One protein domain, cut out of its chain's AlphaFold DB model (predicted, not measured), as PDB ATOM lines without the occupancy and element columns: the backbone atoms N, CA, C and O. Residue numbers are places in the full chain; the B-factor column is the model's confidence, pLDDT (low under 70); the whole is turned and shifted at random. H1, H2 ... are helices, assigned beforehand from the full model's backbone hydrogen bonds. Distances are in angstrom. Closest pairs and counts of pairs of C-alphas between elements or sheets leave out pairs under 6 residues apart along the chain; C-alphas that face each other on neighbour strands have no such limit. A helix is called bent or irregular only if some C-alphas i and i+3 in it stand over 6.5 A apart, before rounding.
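Overview. This is residues 5 to 129 of the 133 residues of an uncharacterized protein of Pseudoalteromonas caenipelagi (UniProt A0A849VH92). Three long helices, H5, H6 and H7, lie side by side in an up-and-down bundle, each running against the one before it, and their length makes the long axis of the domain. H1 packs on H6 on the side away from H7; H2 lies near one end of the domain, and H3 and the short H4 lie along the H5 side, H4 towards the other end. The printed part has 125 residues with seven named helices, H1 to H7 in chain order, and no named strand; the class is all helix. It is only just compact, close to loose, with a radius of gyration of the C-alphas of 16.3 A, and its elongated outline spans 50 by 29 by 21 A.

Along the chain. H6, the longest helix by residues, covers residues 74 to 98 and measures 35.2 A from C-alpha 74 at (-3.697, -3.583, 35.006) to C-alpha 98 at (10.476, -35.597, 38.532). It is irregular, with C-alphas 75 and 78 7.7 A apart, and has a kink of 27 degrees near residue 81. H5 is residues 54 to 70, 24.3 A, and H7 is residues 104 to 127, 35.5 A, ending at C-alpha 127 at (8.385, 2.180, 45.318). H1, residues 5 to 17, is 18.4 A long and begins at C-alpha 5 at (2.805, -14.991, 30.136). H2 is residues 21 to 30, H3 residues 37 to 43, and H4 residues 46 to 49.

Arrangement. H5 and H6 are the hubs, touching three helices each. H6 and H7 form a helical hairpin at a shallow tilt of 7 degrees, opposite ways; their closest C-alphas, of Val 90 and Val 111, are 6.2 A apart. H5 and H6 form another, at 16 degrees, closest at Leu 70 and Tyr 80, C-alphas 5.5 A apart. H5 touches H7 with residues 55 to 59 alone, the same way at a shallow tilt of 20 degrees; the closest C-alphas, of Ala 55 and Glu 108, are 6.0 A apart. H6 touches H1 with residues 77 to 85 alone, opposite ways at a shallow tilt of 33 degrees, only just short of steep; the closest C-alphas are those of Leu 5 and Leu 84, 6.0 A apart. H3 and H5 only just touch, with 3 pairs of C-alphas within 8 A, the closest those of Asp 40 and Ile 64 at 7.0 A. H2 is close to H1 but not clearly touching, C-alphas of Val 15 and Ile 24 being closest at 6.0 A; H4 is likewise close to H5, at Ser 49 and Leu 57, C-alphas 7.1 A apart. H1 and H7 are apart. Every O i to N i+4 pair is within hydrogen-bond range in H1, H2 and H3, against 12 of 13 in H5, 19 of 21 in H6 and 19 of 20 in H7; H4 is too short for such a pair.

Size, cuts and confidence. The C-alphas farthest apart, of Gln 22 and Asp 100, are 51.4 A apart. The printed part has no cut and no long link. Mean pLDDT of the printed part is 85.6; residues 73 to 74 and 124 to 129 are under 70.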
ATOM      1  N   LEU A   5       1.539 -15.699  29.968       88.75
ATOM      2  CA  LEU A   5       2.805 -14.991  30.136       88.75
ATOM      3  C   LEU A   5       3.220 -14.259  28.852       88.75
ATOM      4  O   LEU A   5       3.583 -13.085  28.922       88.75
ATOM      5  N   ASP A   6       3.133 -14.915  27.692       88.19
ATOM      6  CA  ASP A   6       3.521 -14.320  26.405       88.19
ATOM      7  C   ASP A   6       2.608 -13.150  26.032       88.19
ATOM      8  O   ASP A   6       3.086 -12.080  25.637       88.19
ATOM      9  N   TYR A   7       1.298 -13.322  26.226       88.94
ATOM     10  CA  TYR A   7       0.311 -12.270  26.015       88.94
ATOM     11  C   TYR A   7       0.575 -11.071  26.928       88.94
ATOM     12  O   TYR A   7       0.731  -9.950  26.444       88.94
ATOM     13  N   SER A   8       0.677 -11.292  28.244       88.69
ATOM     14  CA  SER A   8       0.865 -10.198  29.202       88.69
ATOM     15  C   SER A   8       2.202  -9.489  28.999       88.69
ATOM     16  O   SER A   8       2.260  -8.264  29.087       88.69
ATOM     17  N   THR A   9       3.261 -10.221  28.648       89.56
ATOM     18  CA  THR A   9       4.564  -9.628  28.313       89.56
ATOM     19  C   THR A   9       4.472  -8.757  27.064       89.56
ATOM     20  O   THR A   9       4.929  -7.614  27.080       89.56
ATOM     21  N   SER A  10       3.826  -9.253  26.006       89.25
ATOM     22  CA  SER A  10       3.631  -8.503  24.759       89.25
ATOM     23  C   SER A  10       2.786  -7.249  24.979       89.25
ATOM     24  O   SER A  10       3.126  -6.171  24.487       89.25
ATOM     25  N   MET A  11       1.728  -7.361  25.783       87.38
ATOM     26  CA  MET A  11       0.888  -6.236  26.186       87.38
ATOM     27  C   MET A  11       1.690  -5.187  26.962       87.38
ATOM     28  O   MET A  11       1.573  -3.997  26.678       87.38
ATOM     29  N   ASN A  12       2.543  -5.608  27.899       88.38
ATOM     30  CA  ASN A  12       3.383  -4.693  28.667       88.38
ATOM     31  C   ASN A  12       4.393  -3.955  27.779       88.38
ATOM     32  O   ASN A  12       4.543  -2.743  27.906       88.38
ATOM     33  N   VAL A  13       5.040  -4.658  26.843       88.94
ATOM     34  CA  VAL A  13       5.948  -4.040  25.859       88.94
ATOM     35  C   VAL A  13       5.203  -3.018  24.999       88.94
ATOM     36  O   VAL A  13       5.692  -1.906  24.800       88.94
ATOM     37  N   TYR A  14       4.006  -3.364  24.523       88.00
ATOM     38  CA  TYR A  14       3.188  -2.450  23.735       88.00
ATOM     39  C   TYR A  14       2.808  -1.203  24.536       88.00
ATOM     40  O   TYR A  14       3.055  -0.095  24.071       88.00
ATOM     41  N   VAL A  15       2.299  -1.356  25.761       86.00
ATOM     42  CA  VAL A  15       1.930  -0.218  26.616       86.00
ATOM     43  C   VAL A  15       3.129   0.681  26.923       86.00
ATOM     44  O   VAL A  15       3.000   1.898  26.836       86.00
ATOM     45  N   GLN A  16       4.303   0.112  27.206       85.56
ATOM     46  CA  GLN A  16       5.529   0.887  27.440       85.56
ATOM     47  C   GLN A  16       5.982   1.697  26.216       85.56
ATOM     48  O   GLN A  16       6.684   2.694  26.368       85.56
ATOM     49  N   SER A  17       5.588   1.287  25.007       87.56
ATOM     50  CA  SER A  17       5.887   2.024  23.773       87.56
ATOM     51  C   SER A  17       4.958   3.221  23.529       87.56
ATOM     52  O   SER A  17       5.269   4.084  22.705       87.56
ATOM     53  N   LEU A  18       3.826   3.294  24.237       86.12
ATOM     54  CA  LEU A  18       2.853   4.369  24.086       86.12
ATOM     55  C   LEU A  18       3.246   5.577  24.943       86.12
ATOM     56  O   LEU A  18       3.636   5.445  26.098       86.12
ATOM     57  N   GLN A  19       3.092   6.775  24.382       85.56
ATOM     58  CA  GLN A  19       3.276   8.041  25.109       85.56
ATOM     59  C   GLN A  19       1.939   8.694  25.493       85.56
ATOM     60  O   GLN A  19       1.895   9.571  26.352       85.56
ATOM     61  N   ASP A  20       0.842   8.271  24.856       89.88
ATOM     62  CA  ASP A  20      -0.492   8.824  25.067       89.88
ATOM     63  C   ASP A  20      -1.216   8.091  26.201       89.88
ATOM     64  O   ASP A  20      -1.558   6.910  26.098       89.88
ATOM     65  N   LYS A  21      -1.500   8.830  27.275       82.81
ATOM     66  CA  LYS A  21      -2.180   8.325  28.467       82.81
ATOM     67  C   LYS A  21      -3.604   7.827  28.181       82.81
ATOM     68  O   LYS A  21      -3.998   6.807  28.741       82.81
ATOM     69  N   GLN A  22      -4.358   8.474  27.286       85.06
ATOM     70  CA  GLN A  22      -5.696   8.007  26.894       85.06
ATOM     71  C   GLN A  22      -5.626   6.709  26.094       85.06
ATOM     72  O   GLN A  22      -6.473   5.830  26.255       85.06
ATOM     73  N   LEU A  23      -4.615   6.574  25.236       83.88
ATOM     74  CA  LEU A  23      -4.420   5.350  24.470       83.88
ATOM     75  C   LEU A  23      -4.034   4.185  25.389       83.88
ATOM     76  O   LEU A  23      -4.594   3.103  25.247       83.88
ATOM     77  N   ILE A  24      -3.160   4.423  26.370       81.88
ATOM     78  CA  ILE A  24      -2.810   3.449  27.414       81.88
ATOM     79  C   ILE A  24      -4.061   3.012  28.189       81.88
ATOM     80  O   ILE A  24      -4.323   1.817  28.315       81.88
ATOM     81  N   GLU A  25      -4.883   3.960  28.647       79.69
ATOM     82  CA  GLU A  25      -6.142   3.656  29.338       79.69
ATOM     83  C   GLU A  25      -7.116   2.853  28.461       79.69
ATOM     84  O   GLU A  25      -7.789   1.947  28.952       79.69
ATOM     85  N   ASN A  26      -7.185   3.147  27.161       84.50
ATOM     86  CA  ASN A  26      -8.025   2.403  26.223       84.50
ATOM     87  C   ASN A  26      -7.500   0.991  25.959       84.50
ATOM     88  O   ASN A  26      -8.297   0.060  25.846       84.50
ATOM     89  N   VAL A  27      -6.184   0.810  25.867       82.69
ATOM     90  CA  VAL A  27      -5.579  -0.522  25.781       82.69
ATOM     91  C   VAL A  27      -5.937  -1.310  27.028       82.69
ATOM     92  O   VAL A  27      -6.396  -2.440  26.907       82.69
ATOM     93  N   TYR A  28      -5.840  -0.692  28.203       77.31
ATOM     94  CA  TYR A  28      -6.184  -1.353  29.449       77.31
ATOM     95  C   TYR A  28      -7.671  -1.707  29.574       77.31
ATOM     96  O   TYR A  28      -8.003  -2.809  29.990       77.31
ATOM     97  N   LYS A  29      -8.589  -0.836  29.153       78.44
ATOM     98  CA  LYS A  29     -10.037  -1.115  29.237       78.44
ATOM     99  C   LYS A  29     -10.525  -2.228  28.314       78.44
ATOM    100  O   LYS A  29     -11.565  -2.813  28.584       78.44
ATOM    101  N   ASN A  30      -9.831  -2.455  27.202       83.00
ATOM    102  CA  ASN A  30     -10.299  -3.365  26.157       83.00
ATOM    103  C   ASN A  30      -9.559  -4.707  26.141       83.00
ATOM    104  O   ASN A  30      -9.878  -5.555  25.312       83.00
ATOM    105  N   ASN A  31      -8.560  -4.892  27.007       79.56
ATOM    106  CA  ASN A  31      -7.685  -6.060  26.995       79.56
ATOM    107  C   ASN A  31      -7.478  -6.564  28.428       79.56
ATOM    108  O   ASN A  31      -6.572  -6.118  29.130       79.56
ATOM    109  N   ASP A  32      -8.316  -7.510  28.848       80.44
ATOM    110  CA  ASP A  32      -8.202  -8.141  30.164       80.44
ATOM    111  C   ASP A  32      -6.943  -9.014  30.264       80.44
ATOM    112  O   ASP A  32      -6.452  -9.565  29.271       80.44
ATOM    113  N   LEU A  33      -6.428  -9.180  31.488       82.50
ATOM    114  CA  LEU A  33      -5.322 -10.098  31.750       82.50
ATOM    115  C   LEU A  33      -5.824 -11.543  31.848       82.50
ATOM    116  O   LEU A  33      -6.642 -11.852  32.721       82.50
ATOM    117  N   PRO A  34      -5.321 -12.456  30.998       83.25
ATOM    118  CA  PRO A  34      -5.795 -13.829  30.962       83.25
ATOM    119  C   PRO A  34      -5.286 -14.605  32.176       83.25
ATOM    120  O   PRO A  34      -4.144 -15.064  32.199       83.25
ATOM    121  N   ALA A  35      -6.151 -14.819  33.169       76.06
ATOM    122  CA  ALA A  35      -5.846 -15.706  34.286       76.06
ATOM    123  C   ALA A  35      -5.554 -17.133  33.788       76.06
ATOM    124  O   ALA A  35      -6.316 -17.647  32.967       76.06
ATOM    125  N   PRO A  36      -4.511 -17.814  34.298       75.56
ATOM    126  CA  PRO A  36      -4.256 -19.209  33.960       75.56
ATOM    127  C   PRO A  36      -5.234 -20.124  34.717       75.56
ATOM    128  O   PRO A  36      -4.835 -20.905  35.574       75.56
ATOM    129  N   THR A  37      -6.530 -20.028  34.419       77.19
ATOM    130  CA  THR A  37      -7.598 -20.799  35.084       77.19
ATOM    131  C   THR A  37      -7.403 -22.307  34.945       77.19
ATOM    132  O   THR A  37      -7.738 -23.070  35.841       77.19
ATOM    133  N   TYR A  38      -6.758 -22.744  33.867       79.62
ATOM    134  CA  TYR A  38      -6.397 -24.144  33.670       79.62
ATOM    135  C   TYR A  38      -5.465 -24.695  34.765       79.62
ATOM    136  O   TYR A  38      -5.531 -25.876  35.095       79.62
ATOM    137  N   LEU A  39      -4.614 -23.849  35.360       80.38
ATOM    138  CA  LEU A  39      -3.726 -24.238  36.459       80.38
ATOM    139  C   LEU A  39      -4.500 -24.473  37.764       80.38
ATOM    140  O   LEU A  39      -4.170 -25.414  38.485       80.38
ATOM    141  N   ASP A  40      -5.549 -23.685  38.036       80.06
ATOM    142  CA  ASP A  40      -6.480 -23.938  39.149       80.06
ATOM    143  C   ASP A  40      -7.107 -25.337  39.010       80.06
ATOM    144  O   ASP A  40      -7.070 -26.140  39.945       80.06
ATOM    145  N   ASP A  41      -7.619 -25.652  37.819       81.62
ATOM    146  CA  ASP A  41      -8.331 -26.904  37.546       81.62
ATOM    147  C   ASP A  41      -7.411 -28.130  37.516       81.62
ATOM    148  O   ASP A  41      -7.823 -29.236  37.867       81.62
ATOM    149  N   ILE A  42      -6.164 -27.966  37.081       81.94
ATOM    150  CA  ILE A  42      -5.177 -29.047  37.046       81.94
ATOM    151  C   ILE A  42      -4.720 -29.421  38.449       81.94
ATOM    152  O   ILE A  42      -4.630 -30.606  38.769       81.94
ATOM    153  N   ILE A  43      -4.406 -28.438  39.289       81.38
ATOM    154  CA  ILE A  43      -3.729 -28.698  40.564       81.38
ATOM    155  C   ILE A  43      -4.653 -29.369  41.571       81.38
ATOM    156  O   ILE A  43      -4.199 -30.160  42.397       81.38
ATOM    157  N   VAL A  44      -5.960 -29.129  41.474       81.75
ATOM    158  CA  VAL A  44      -6.948 -29.825  42.306       81.75
ATOM    159  C   VAL A  44      -7.148 -31.289  41.897       81.75
ATOM    160  O   VAL A  44      -7.718 -32.063  42.670       81.75
ATOM    161  N   GLN A  45      -6.673 -31.710  40.718       83.38
ATOM    162  CA  GLN A  45      -6.812 -33.099  40.286       83.38
ATOM    163  C   GLN A  45      -5.904 -34.011  41.120       83.38
ATOM    164  O   GLN A  45      -4.691 -33.797  41.165       83.38
ATOM    165  N   PRO A  46      -6.441 -35.090  41.727       81.00
ATOM    166  CA  PRO A  46      -5.663 -35.997  42.573       81.00
ATOM    167  C   PRO A  46      -4.464 -36.641  41.875       81.00
ATOM    168  O   PRO A  46      -3.502 -37.019  42.533       81.00
ATOM    169  N   ILE A  47      -4.536 -36.813  40.553       80.44
ATOM    170  CA  ILE A  47      -3.440 -37.380  39.760       80.44
ATOM    171  C   ILE A  47      -2.269 -36.402  39.709       80.44
ATOM    172  O   ILE A  47      -1.124 -36.822  39.803       80.44
ATOM    173  N   VAL A  48      -2.535 -35.104  39.600       78.50
ATOM    174  CA  VAL A  48      -1.486 -34.089  39.483       78.50
ATOM    175  C   VAL A  48      -0.944 -33.720  40.859       78.50
ATOM    176  O   VAL A  48       0.264 -33.756  41.067       78.50
ATOM    177  N   SER A  49      -1.817 -33.468  41.838       79.31
ATOM    178  CA  SER A  49      -1.394 -33.078  43.192       79.31
ATOM    179  C   SER A  49      -0.564 -34.134  43.921       79.31
ATOM    180  O   SER A  49       0.239 -33.779  44.776       79.31
ATOM    181  N   LYS A  50      -0.712 -35.421  43.581       82.88
ATOM    182  CA  LYS A  50       0.123 -36.504  44.130       82.88
ATOM    183  C   LYS A  50       1.516 -36.598  43.507       82.88
ATOM    184  O   LYS A  50       2.368 -37.262  44.086       82.88
ATOM    185  N   ASN A  51       1.723 -35.992  42.338       83.94
ATOM    186  CA  ASN A  51       2.994 -36.029  41.613       83.94
ATOM    187  C   ASN A  51       3.804 -34.733  41.760       83.94
ATOM    188  O   ASN A  51       4.966 -34.699  41.375       83.94
ATOM    189  N   ILE A  52       3.218 -33.678  42.325       88.62
ATOM    190  CA  ILE A  52       3.930 -32.443  42.660       88.62
ATOM    191  C   ILE A  52       4.448 -32.555  44.095       88.62
ATOM    192  O   ILE A  52       3.726 -33.018  44.985       88.62
ATOM    193  N   SER A  53       5.685 -32.121  44.337       91.19
ATOM    194  CA  SER A  53       6.232 -32.109  45.693       91.19
ATOM    195  C   SER A  53       5.416 -31.192  46.626       91.19
ATOM    196  O   SER A  53       4.802 -30.217  46.176       91.19
ATOM    197  N   PRO A  54       5.428 -31.416  47.954       90.19
ATOM    198  CA  PRO A  54       4.777 -30.504  48.897       90.19
ATOM    199  C   PRO A  54       5.259 -29.049  48.767       90.19
ATOM    200  O   PRO A  54       4.463 -28.115  48.903       90.19
ATOM    201  N   ALA A  55       6.549 -28.852  48.472       89.12
ATOM    202  CA  ALA A  55       7.153 -27.535  48.314       89.12
ATOM    203  C   ALA A  55       6.629 -26.809  47.067       89.12
ATOM    204  O   ALA A  55       6.197 -25.653  47.174       89.12
ATOM    205  N   GLY A  56       6.612 -27.478  45.911       89.94
ATOM    206  CA  GLY A  56       6.069 -26.909  44.678       89.94
ATOM    207  C   GLY A  56       4.564 -26.717  44.748       89.94
ATOM    208  O   GLY A  56       4.079 -25.650  44.384       89.94
ATOM    209  N   LEU A  57       3.818 -27.667  45.314       89.94
ATOM    210  CA  LEU A  57       2.365 -27.553  45.458       89.94
ATOM    211  C   LEU A  57       1.982 -26.336  46.310       89.94
ATOM    212  O   LEU A  57       1.110 -25.552  45.930       89.94
ATOM    213  N   GLY A  58       2.663 -26.139  47.442       88.62
ATOM    214  CA  GLY A  58       2.465 -24.964  48.287       88.62
ATOM    215  C   GLY A  58       2.831 -23.660  47.574       88.62
ATOM    216  O   GLY A  58       2.103 -22.672  47.676       88.62
ATOM    217  N   ALA A  59       3.934 -23.652  46.822       90.56
ATOM    218  CA  ALA A  59       4.350 -22.485  46.052       90.56
ATOM    219  C   ALA A  59       3.339 -22.136  44.951       90.56
ATOM    220  O   ALA A  59       2.894 -20.992  44.883       90.56
ATOM    221  N   ILE A  60       2.921 -23.105  44.137       90.69
ATOM    222  CA  ILE A  60       2.005 -22.853  43.023       90.69
ATOM    223  C   ILE A  60       0.631 -22.406  43.534       90.69
ATOM    224  O   ILE A  60       0.090 -21.435  43.007       90.69
ATOM    225  N   ASN A  61       0.104 -23.017  44.603       89.19
ATOM    226  CA  ASN A  61      -1.152 -22.575  45.221       89.19
ATOM    227  C   ASN A  61      -1.098 -21.101  45.644       89.19
ATOM    228  O   ASN A  61      -2.007 -20.331  45.332       89.19
ATOM    229  N   ASN A  62      -0.014 -20.680  46.300       89.06
ATOM    230  CA  ASN A  62       0.160 -19.280  46.688       89.06
ATOM    231  C   ASN A  62       0.212 -18.356  45.467       89.06
ATOM    232  O   ASN A  62      -0.439 -17.313  45.451       89.06
ATOM    233  N   LEU A  63       0.948 -18.743  44.427       90.25
ATOM    234  CA  LEU A  63       1.067 -17.942  43.212       90.25
ATOM    235  C   LEU A  63      -0.274 -17.837  42.467       90.25
ATOM    236  O   LEU A  63      -0.581 -16.790  41.902       90.25
ATOM    237  N   ILE A  64      -1.080 -18.899  42.452       88.94
ATOM    238  CA  ILE A  64      -2.431 -18.899  41.872       88.94
ATOM    239  C   ILE A  64      -3.339 -17.928  42.619       88.94
ATOM    240  O   ILE A  64      -4.049 -17.138  41.998       88.94
ATOM    241  N   ILE A  65      -3.288 -17.945  43.952       87.25
ATOM    242  CA  ILE A  65      -4.022 -16.987  44.779       87.25
ATOM    243  C   ILE A  65      -3.588 -15.562  44.422       87.25
ATOM    244  O   ILE A  65      -4.442 -14.720  44.160       87.25
ATOM    245  N   ILE A  66      -2.280 -15.302  44.318       86.62
ATOM    246  CA  ILE A  66      -1.745 -13.989  43.923       86.62
ATOM    247  C   ILE A  66      -2.259 -13.568  42.534       86.62
ATOM    248  O   ILE A  66      -2.675 -12.421  42.371       86.62
ATOM    249  N   ASN A  67      -2.313 -14.478  41.556       86.12
ATOM    250  CA  ASN A  67      -2.847 -14.181  40.220       86.12
ATOM    251  C   ASN A  67      -4.284 -13.655  40.261       86.12
ATOM    252  O   ASN A  67      -4.575 -12.725  39.520       86.12
ATOM    253  N   LYS A  68      -5.152 -14.214  41.117       83.62
ATOM    254  CA  LYS A  68      -6.563 -13.793  41.250       83.62
ATOM    255  C   LYS A  68      -6.719 -12.361  41.762       83.62
ATOM    256  O   LYS A  68      -7.765 -11.753  41.566       83.62
ATOM    257  N   TYR A  69      -5.697 -11.837  42.436       81.94
ATOM    258  CA  TYR A  69      -5.657 -10.441  42.860       81.94
ATOM    259  C   TYR A  69      -5.018  -9.555  41.793       81.94
ATOM    260  O   TYR A  69      -5.575  -8.519  41.436       81.94
ATOM    261  N   LEU A  70      -3.861  -9.956  41.259       82.56
ATOM    262  CA  LEU A  70      -3.100  -9.129  40.321       82.56
ATOM    263  C   LEU A  70      -3.753  -9.013  38.937       82.56
ATOM    264  O   LEU A  70      -3.573  -7.992  38.283       82.56
ATOM    265  N   ASN A  71      -4.519 -10.009  38.487       75.19
ATOM    266  CA  ASN A  71      -5.186  -9.964  37.182       75.19
ATOM    267  C   ASN A  71      -6.374  -8.984  37.128       75.19
ATOM    268  O   ASN A  71      -6.851  -8.680  36.039       75.19
ATOM    269  N   SER A  72      -6.855  -8.516  38.284       72.31
ATOM    270  CA  SER A  72      -8.014  -7.621  38.397       72.31
ATOM    271  C   SER A  72      -7.688  -6.144  38.157       72.31
ATOM    272  O   SER A  72      -8.599  -5.339  37.974       72.31
ATOM    273  N   ASP A  73      -6.404  -5.780  38.150       69.25
ATOM    274  CA  ASP A  73      -5.955  -4.402  37.971       69.25
ATOM    275  C   ASP A  73      -4.684  -4.370  37.122       69.25
ATOM    276  O   ASP A  73      -3.635  -4.891  37.498       69.25
ATOM    277  N   LEU A  74      -4.779  -3.708  35.975       67.94
ATOM    278  CA  LEU A  74      -3.697  -3.583  35.006       67.94
ATOM    279  C   LEU A  74      -2.537  -2.706  35.491       67.94
ATOM    280  O   LEU A  74      -1.430  -2.849  34.974       67.94
ATOM    281  N   ASN A  75      -2.711  -1.903  36.547       70.44
ATOM    282  CA  ASN A  75      -1.577  -1.287  37.251       70.44
ATOM    283  C   ASN A  75      -0.653  -2.337  37.886       70.44
ATOM    284  O   ASN A  75       0.507  -2.059  38.189       70.44
ATOM    285  N   ASN A  76      -1.143  -3.566  38.057       80.88
ATOM    286  CA  ASN A  76      -0.351  -4.697  38.501       80.88
ATOM    287  C   ASN A  76       0.217  -5.523  37.343       80.88
ATOM    288  O   ASN A  76       0.812  -6.556  37.626       80.88
ATOM    289  N   LEU A  77       0.107  -5.103  36.075       84.50
ATOM    290  CA  LEU A  77       0.571  -5.878  34.913       84.50
ATOM    291  C   LEU A  77       2.013  -6.380  35.071       84.50
ATOM    292  O   LEU A  77       2.281  -7.570  34.925       84.50
ATOM    293  N   ALA A  78       2.940  -5.505  35.453       85.88
ATOM    294  CA  ALA A  78       4.328  -5.903  35.669       85.88
ATOM    295  C   ALA A  78       4.479  -6.919  36.819       85.88
ATOM    296  O   ALA A  78       5.217  -7.896  36.697       85.88
ATOM    297  N   ARG A  79       3.730  -6.745  37.916       88.44
ATOM    298  CA  ARG A  79       3.698  -7.696  39.043       88.44
ATOM    299  C   ARG A  79       3.072  -9.030  38.644       88.44
ATOM    300  O   ARG A  79       3.535 -10.078  39.080       88.44
ATOM    301  N   TYR A  80       2.042  -8.986  37.808       89.50
ATOM    302  CA  TYR A  80       1.349 -10.143  37.274       89.50
ATOM    303  C   TYR A  80       2.283 -10.978  36.394       89.50
ATOM    304  O   TYR A  80       2.400 -12.181  36.604       89.50
ATOM    305  N   ILE A  81       3.041 -10.333  35.501       90.62
ATOM    306  CA  ILE A  81       4.072 -10.986  34.678       90.62
ATOM    307  C   ILE A  81       5.137 -11.646  35.558       90.62
ATOM    308  O   ILE A  81       5.447 -12.816  35.357       90.62
ATOM    309  N   ILE A  82       5.657 -10.937  36.566       92.00
ATOM    310  CA  ILE A  82       6.644 -11.496  37.506       92.00
ATOM    311  C   ILE A  82       6.082 -12.733  38.225       92.00
ATOM    312  O   ILE A  82       6.788 -13.731  38.401       92.00
ATOM    313  N   ASN A  83       4.806 -12.698  38.615       92.00
ATOM    314  CA  ASN A  83       4.148 -13.824  39.268       92.00
ATOM    315  C   ASN A  83       3.982 -15.025  38.316       92.00
ATOM    316  O   ASN A  83       4.308 -16.147  38.699       92.00
ATOM    317  N   LEU A  84       3.559 -14.796  37.066       91.94
ATOM    318  CA  LEU A  84       3.472 -15.830  36.025       91.94
ATOM    319  C   LEU A  84       4.844 -16.444  35.698       91.94
ATOM    320  O   LEU A  84       4.962 -17.659  35.554       91.94
ATOM    321  N   GLN A  85       5.891 -15.623  35.623       93.62
ATOM    322  CA  GLN A  85       7.262 -16.086  35.414       93.62
ATOM    323  C   GLN A  85       7.725 -16.979  36.570       93.62
ATOM    324  O   GLN A  85       8.235 -18.075  36.354       93.62
ATOM    325  N   THR A  86       7.458 -16.553  37.806       93.75
ATOM    326  CA  THR A  86       7.783 -17.341  39.001       93.75
ATOM    327  C   THR A  86       7.024 -18.671  39.023       93.75
ATOM    328  O   THR A  86       7.606 -19.693  39.373       93.75
ATOM    329  N   GLN A  87       5.753 -18.700  38.599       93.06
ATOM    330  CA  GLN A  87       4.998 -19.954  38.452       93.06
ATOM    331  C   GLN A  87       5.663 -20.911  37.477       93.06
ATOM    332  O   GLN A  87       5.813 -22.093  37.786       93.06
ATOM    333  N   LYS A  88       6.074 -20.397  36.316       93.44
ATOM    334  CA  LYS A  88       6.774 -21.184  35.306       93.44
ATOM    335  C   LYS A  88       8.060 -21.792  35.873       93.44
ATOM    336  O   LYS A  88       8.247 -22.993  35.747       93.44
ATOM    337  N   GLU A  89       8.879 -21.008  36.569       96.06
ATOM    338  CA  GLU A  89      10.145 -21.489  37.145       96.06
ATOM    339  C   GLU A  89       9.952 -22.542  38.252       96.06
ATOM    340  O   GLU A  89      10.750 -23.478  38.372       96.06
ATOM    341  N   VAL A  90       8.879 -22.437  39.049       94.81
ATOM    342  CA  VAL A  90       8.518 -23.487  40.020       94.81
ATOM    343  C   VAL A  90       8.135 -24.780  39.298       94.81
ATOM    344  O   VAL A  90       8.609 -25.848  39.678       94.81
ATOM    345  N   LEU A  91       7.315 -24.695  38.247       92.88
ATOM    346  CA  LEU A  91       6.908 -25.860  37.455       92.88
ATOM    347  C   LEU A  91       8.097 -26.505  36.728       92.88
ATOM    348  O   LEU A  91       8.203 -27.725  36.707       92.88
ATOM    349  N   GLU A  92       9.010 -25.710  36.173       95.25
ATOM    350  CA  GLU A  92      10.243 -26.205  35.547       95.25
ATOM    351  C   GLU A  92      11.135 -26.930  36.566       95.25
ATOM    352  O   GLU A  92      11.642 -28.013  36.279       95.25
ATOM    353  N   SER A  93      11.254 -26.400  37.789       96.00
ATOM    354  CA  SER A  93      11.990 -27.067  38.874       96.00
ATOM    355  C   SER A  93      11.342 -28.394  39.294       96.00
ATOM    356  O   SER A  93      12.051 -29.363  39.557       96.00
ATOM    357  N   GLU A  94      10.008 -28.472  39.330       94.31
ATOM    358  CA  GLU A  94       9.287 -29.732  39.576       94.31
ATOM    359  C   GLU A  94       9.531 -30.755  38.463       94.31
ATOM    360  O   GLU A  94       9.749 -31.929  38.751       94.31
ATOM    361  N   VAL A  95       9.552 -30.326  37.197       94.38
ATOM    362  CA  VAL A  95       9.876 -31.212  36.065       94.38
ATOM    363  C   VAL A  95      11.300 -31.754  36.182       94.38
ATOM    364  O   VAL A  95      11.515 -32.946  35.952       94.38
ATOM    365  N   GLU A  96      12.271 -30.921  36.566       96.06
ATOM    366  CA  GLU A  96      13.647 -31.370  36.813       96.06
ATOM    367  C   GLU A  96      13.721 -32.396  37.948       96.06
ATOM    368  O   GLU A  96      14.405 -33.409  37.809       96.06
ATOM    369  N   TYR A  97      12.988 -32.170  39.042       95.12
ATOM    370  CA  TYR A  97      12.920 -33.105  40.166       95.12
ATOM    371  C   TYR A  97      12.279 -34.438  39.763       95.12
ATOM    372  O   TYR A  97      12.841 -35.497  40.024       95.12
ATOM    373  N   GLN A  98      11.147 -34.399  39.054       91.94
ATOM    374  CA  GLN A  98      10.476 -35.597  38.532       91.94
ATOM    375  C   GLN A  98      11.318 -36.360  37.498       91.94
ATOM    376  O   GLN A  98      11.046 -37.529  37.232       91.94
ATOM    377  N   SER A  99      12.317 -35.703  36.906       95.06
ATOM    378  CA  SER A  99      13.250 -36.289  35.941       95.06
ATOM    379  C   SER A  99      14.575 -36.733  36.578       95.06
ATOM    380  O   SER A  99      15.528 -36.995  35.846       95.06
ATOM    381  N   ASP A 100      14.658 -36.770  37.913       95.25
ATOM    382  CA  ASP A 100      15.861 -37.114  38.687       95.25
ATOM    383  C   ASP A 100      17.092 -36.229  38.368       95.25
ATOM    384  O   ASP A 100      18.237 -36.620  38.607       95.25
ATOM    385  N   LEU A 101      16.882 -35.023  37.820       97.31
ATOM    386  CA  LEU A 101      17.960 -34.072  37.503       97.31
ATOM    387  C   LEU A 101      18.413 -33.279  38.731       97.31
ATOM    388  O   LEU A 101      19.560 -32.832  38.795       97.31
ATOM    389  N   ILE A 102      17.507 -33.103  39.691       96.94
ATOM    390  CA  ILE A 102      17.761 -32.485  40.989       96.94
ATOM    391  C   ILE A 102      17.156 -33.348  42.092       96.94
ATOM    392  O   ILE A 102      16.174 -34.055  41.872       96.94
ATOM    393  N   ASP A 103      17.725 -33.269  43.290       96.06
ATOM    394  CA  ASP A 103      17.146 -33.889  44.479       96.06
ATOM    395  C   ASP A 103      16.102 -32.973  45.155       96.06
ATOM    396  O   ASP A 103      15.891 -31.816  44.774       96.06
ATOM    397  N   ILE A 104      15.432 -33.505  46.180       94.56
ATOM    398  CA  ILE A 104      14.390 -32.779  46.915       94.56
ATOM    399  C   ILE A 104      14.934 -31.553  47.669       94.56
ATOM    400  O   ILE A 104      14.264 -30.525  47.710       94.56
ATOM    401  N   GLU A 105      16.155 -31.609  48.213       96.31
ATOM    402  CA  GLU A 105      16.752 -30.480  48.942       96.31
ATOM    403  C   GLU A 105      17.071 -29.318  47.990       96.31
ATOM    404  O   GLU A 105      16.903 -28.139  48.325       96.31
ATOM    405  N   GLN A 106      17.509 -29.641  46.772       97.12
ATOM    406  CA  GLN A 106      17.735 -28.678  45.701       97.12
ATOM    407  C   GLN A 106      16.427 -28.041  45.234       97.12
ATOM    408  O   GLN A 106      16.385 -26.819  45.065       97.12
ATOM    409  N   LEU A 107      15.364 -28.832  45.065       95.94
ATOM    410  CA  LEU A 107      14.034 -28.325  44.727       95.94
ATOM    411  C   LEU A 107      13.522 -27.355  45.799       95.94
ATOM    412  O   LEU A 107      13.156 -26.223  45.480       95.94
ATOM    413  N   GLU A 108      13.549 -27.757  47.070       95.94
ATOM    414  CA  GLU A 108      13.107 -26.922  48.191       95.94
ATOM    415  C   GLU A 108      13.881 -25.603  48.256       95.94
ATOM    416  O   GLU A 108      13.284 -24.529  48.378       95.94
ATOM    417  N   ARG A 109      15.209 -25.660  48.090       96.38
ATOM    418  CA  ARG A 109      16.057 -24.465  48.060       96.38
ATOM    419  C   ARG A 109      15.710 -23.545  46.893       96.38
ATOM    420  O   ARG A 109      15.632 -22.333  47.088       96.38
ATOM    421  N   ARG A 110      15.512 -24.085  45.687       97.06
ATOM    422  CA  ARG A 110      15.129 -23.290  44.508       97.06
ATOM    423  C   ARG A 110      13.777 -22.621  44.717       97.06
ATOM    424  O   ARG A 110      13.664 -21.418  44.506       97.06
ATOM    425  N   VAL A 111      12.783 -23.366  45.196       94.50
ATOM    426  CA  VAL A 111      11.448 -22.832  45.499       94.50
ATOM    427  C   VAL A 111      11.526 -21.710  46.536       94.50
ATOM    428  O   VAL A 111      10.853 -20.689  46.385       94.50
ATOM    429  N   GLU A 112      12.357 -21.852  47.566       94.44
ATOM    430  CA  GLU A 112      12.546 -20.809  48.575       94.44
ATOM    431  C   GLU A 112      13.210 -19.550  47.998       94.44
ATOM    432  O   GLU A 112      12.728 -18.437  48.216       94.44
ATOM    433  N   LEU A 113      14.251 -19.705  47.177       95.19
ATOM    434  CA  LEU A 113      14.888 -18.583  46.479       95.19
ATOM    435  C   LEU A 113      13.914 -17.857  45.540       95.19
ATOM    436  O   LEU A 113      13.899 -16.627  45.497       95.19
ATOM    437  N   LEU A 114      13.066 -18.600  44.826       93.75
ATOM    438  CA  LEU A 114      12.031 -18.033  43.961       93.75
ATOM    439  C   LEU A 114      11.012 -17.213  44.763       93.75
ATOM    440  O   LEU A 114      10.651 -16.110  44.345       93.75
ATOM    441  N   LYS A 115      10.590 -17.695  45.940       90.12
ATOM    442  CA  LYS A 115       9.696 -16.950  46.845       90.12
ATOM    443  C   LYS A 115      10.339 -15.663  47.355       90.12
ATOM    444  O   LYS A 115       9.685 -14.620  47.363       90.12
ATOM    445  N   GLN A 116      11.606 -15.725  47.759       92.25
ATOM    446  CA  GLN A 116      12.350 -14.555  48.230       92.25
ATOM    447  C   GLN A 116      12.481 -13.510  47.120       92.25
ATOM    448  O   GLN A 116      12.099 -12.356  47.319       92.25
ATOM    449  N   ARG A 117      12.900 -13.936  45.921       92.69
ATOM    450  CA  ARG A 117      13.017 -13.072  44.741       92.69
ATOM    451  C   ARG A 117      11.682 -12.427  44.374       92.69
ATOM    452  O   ARG A 117      11.638 -11.224  44.136       92.69
ATOM    453  N   LEU A 118      10.588 -13.191  44.381       89.69
ATOM    454  CA  LEU A 118       9.247 -12.649  44.155       89.69
ATOM    455  C   LEU A 118       8.903 -11.579  45.201       89.69
ATOM    456  O   LEU A 118       8.450 -10.493  44.846       89.69
ATOM    457  N   GLY A 119       9.158 -11.852  46.482       87.12
ATOM    458  CA  GLY A 119       8.932 -10.892  47.563       87.12
ATOM    459  C   GLY A 119       9.711  -9.585  47.383       87.12
ATOM    460  O   GLY A 119       9.162  -8.506  47.611       87.12
ATOM    461  N   GLU A 120      10.967  -9.654  46.947       87.81
ATOM    462  CA  GLU A 120      11.801  -8.482  46.653       87.81
ATOM    463  C   GLU A 120      11.311  -7.712  45.422       87.81
ATOM    464  O   GLU A 120      11.158  -6.488  45.472       87.81
ATOM    465  N   GLN A 121      10.997  -8.416  44.334       84.31
ATOM    466  CA  GLN A 121      10.527  -7.808  43.088       84.31
ATOM    467  C   GLN A 121       9.168  -7.119  43.260       84.31
ATOM    468  O   GLN A 121       8.963  -6.019  42.740       84.31
ATOM    469  N   LEU A 122       8.256  -7.708  44.038       80.19
ATOM    470  CA  LEU A 122       6.963  -7.092  44.346       80.19
ATOM    471  C   LEU A 122       7.107  -5.841  45.228       80.19
ATOM    472  O   LEU A 122       6.368  -4.877  45.022       80.19
ATOM    473  N   LYS A 123       8.077  -5.807  46.154       78.88
ATOM    474  CA  LYS A 123       8.402  -4.608  46.955       78.88
ATOM    475  C   LYS A 123       9.032  -3.500  46.107       78.88
ATOM    476  O   LYS A 123       8.629  -2.345  46.219       78.88
ATOM    477  N   GLY A 124       9.972  -3.835  45.221       68.12
ATOM    478  CA  GLY A 124      10.589  -2.863  44.304       68.12
ATOM    479  C   GLY A 124       9.568  -2.188  43.378       68.12
ATOM    480  O   GLY A 124       9.665  -0.998  43.091       68.12
ATOM    481  N   GLN A 125       8.523  -2.922  42.992       62.03
ATOM    482  CA  GLN A 125       7.396  -2.421  42.202       62.03
ATOM    483  C   GLN A 125       6.392  -1.571  43.012       62.03
ATOM    484  O   GLN A 125       5.491  -0.985  42.418       62.03
ATOM    485  N   GLN A 126       6.470  -1.510  44.349       56.38
ATOM    486  CA  GLN A 126       5.681  -0.567  45.169       56.38
ATOM    487  C   GLN A 126       6.328   0.823  45.205       56.38
ATOM    488  O   GLN A 126       5.617   1.816  45.081       56.38
ATOM    489  N   GLY A 127       7.661   0.902  45.271       44.19
ATOM    490  CA  GLY A 127       8.385   2.180  45.318       44.19
ATOM    491  C   GLY A 127       8.426   2.956  43.994       44.19
ATOM    492  O   GLY A 127       8.579   4.172  44.002       44.19
ATOM    493  N   ALA A 128       8.260   2.286  42.849       48.25
ATOM    494  CA  ALA A 128       8.297   2.941  41.535       48.25
ATOM    495  C   ALA A 128       7.033   3.768  41.213       48.25
ATOM    496  O   ALA A 128       7.091   4.665  40.376       48.25
ATOM    497  N   VAL A 129       5.904   3.487  41.875       43.53
ATOM    498  CA  VAL A 129       4.622   4.181  41.640       43.53
ATOM    499  C   VAL A 129       4.544   5.506  42.414       43.53
ATOM    500  O   VAL A 129       3.910   6.443  41.947       43.53
TER     501      VAL A 129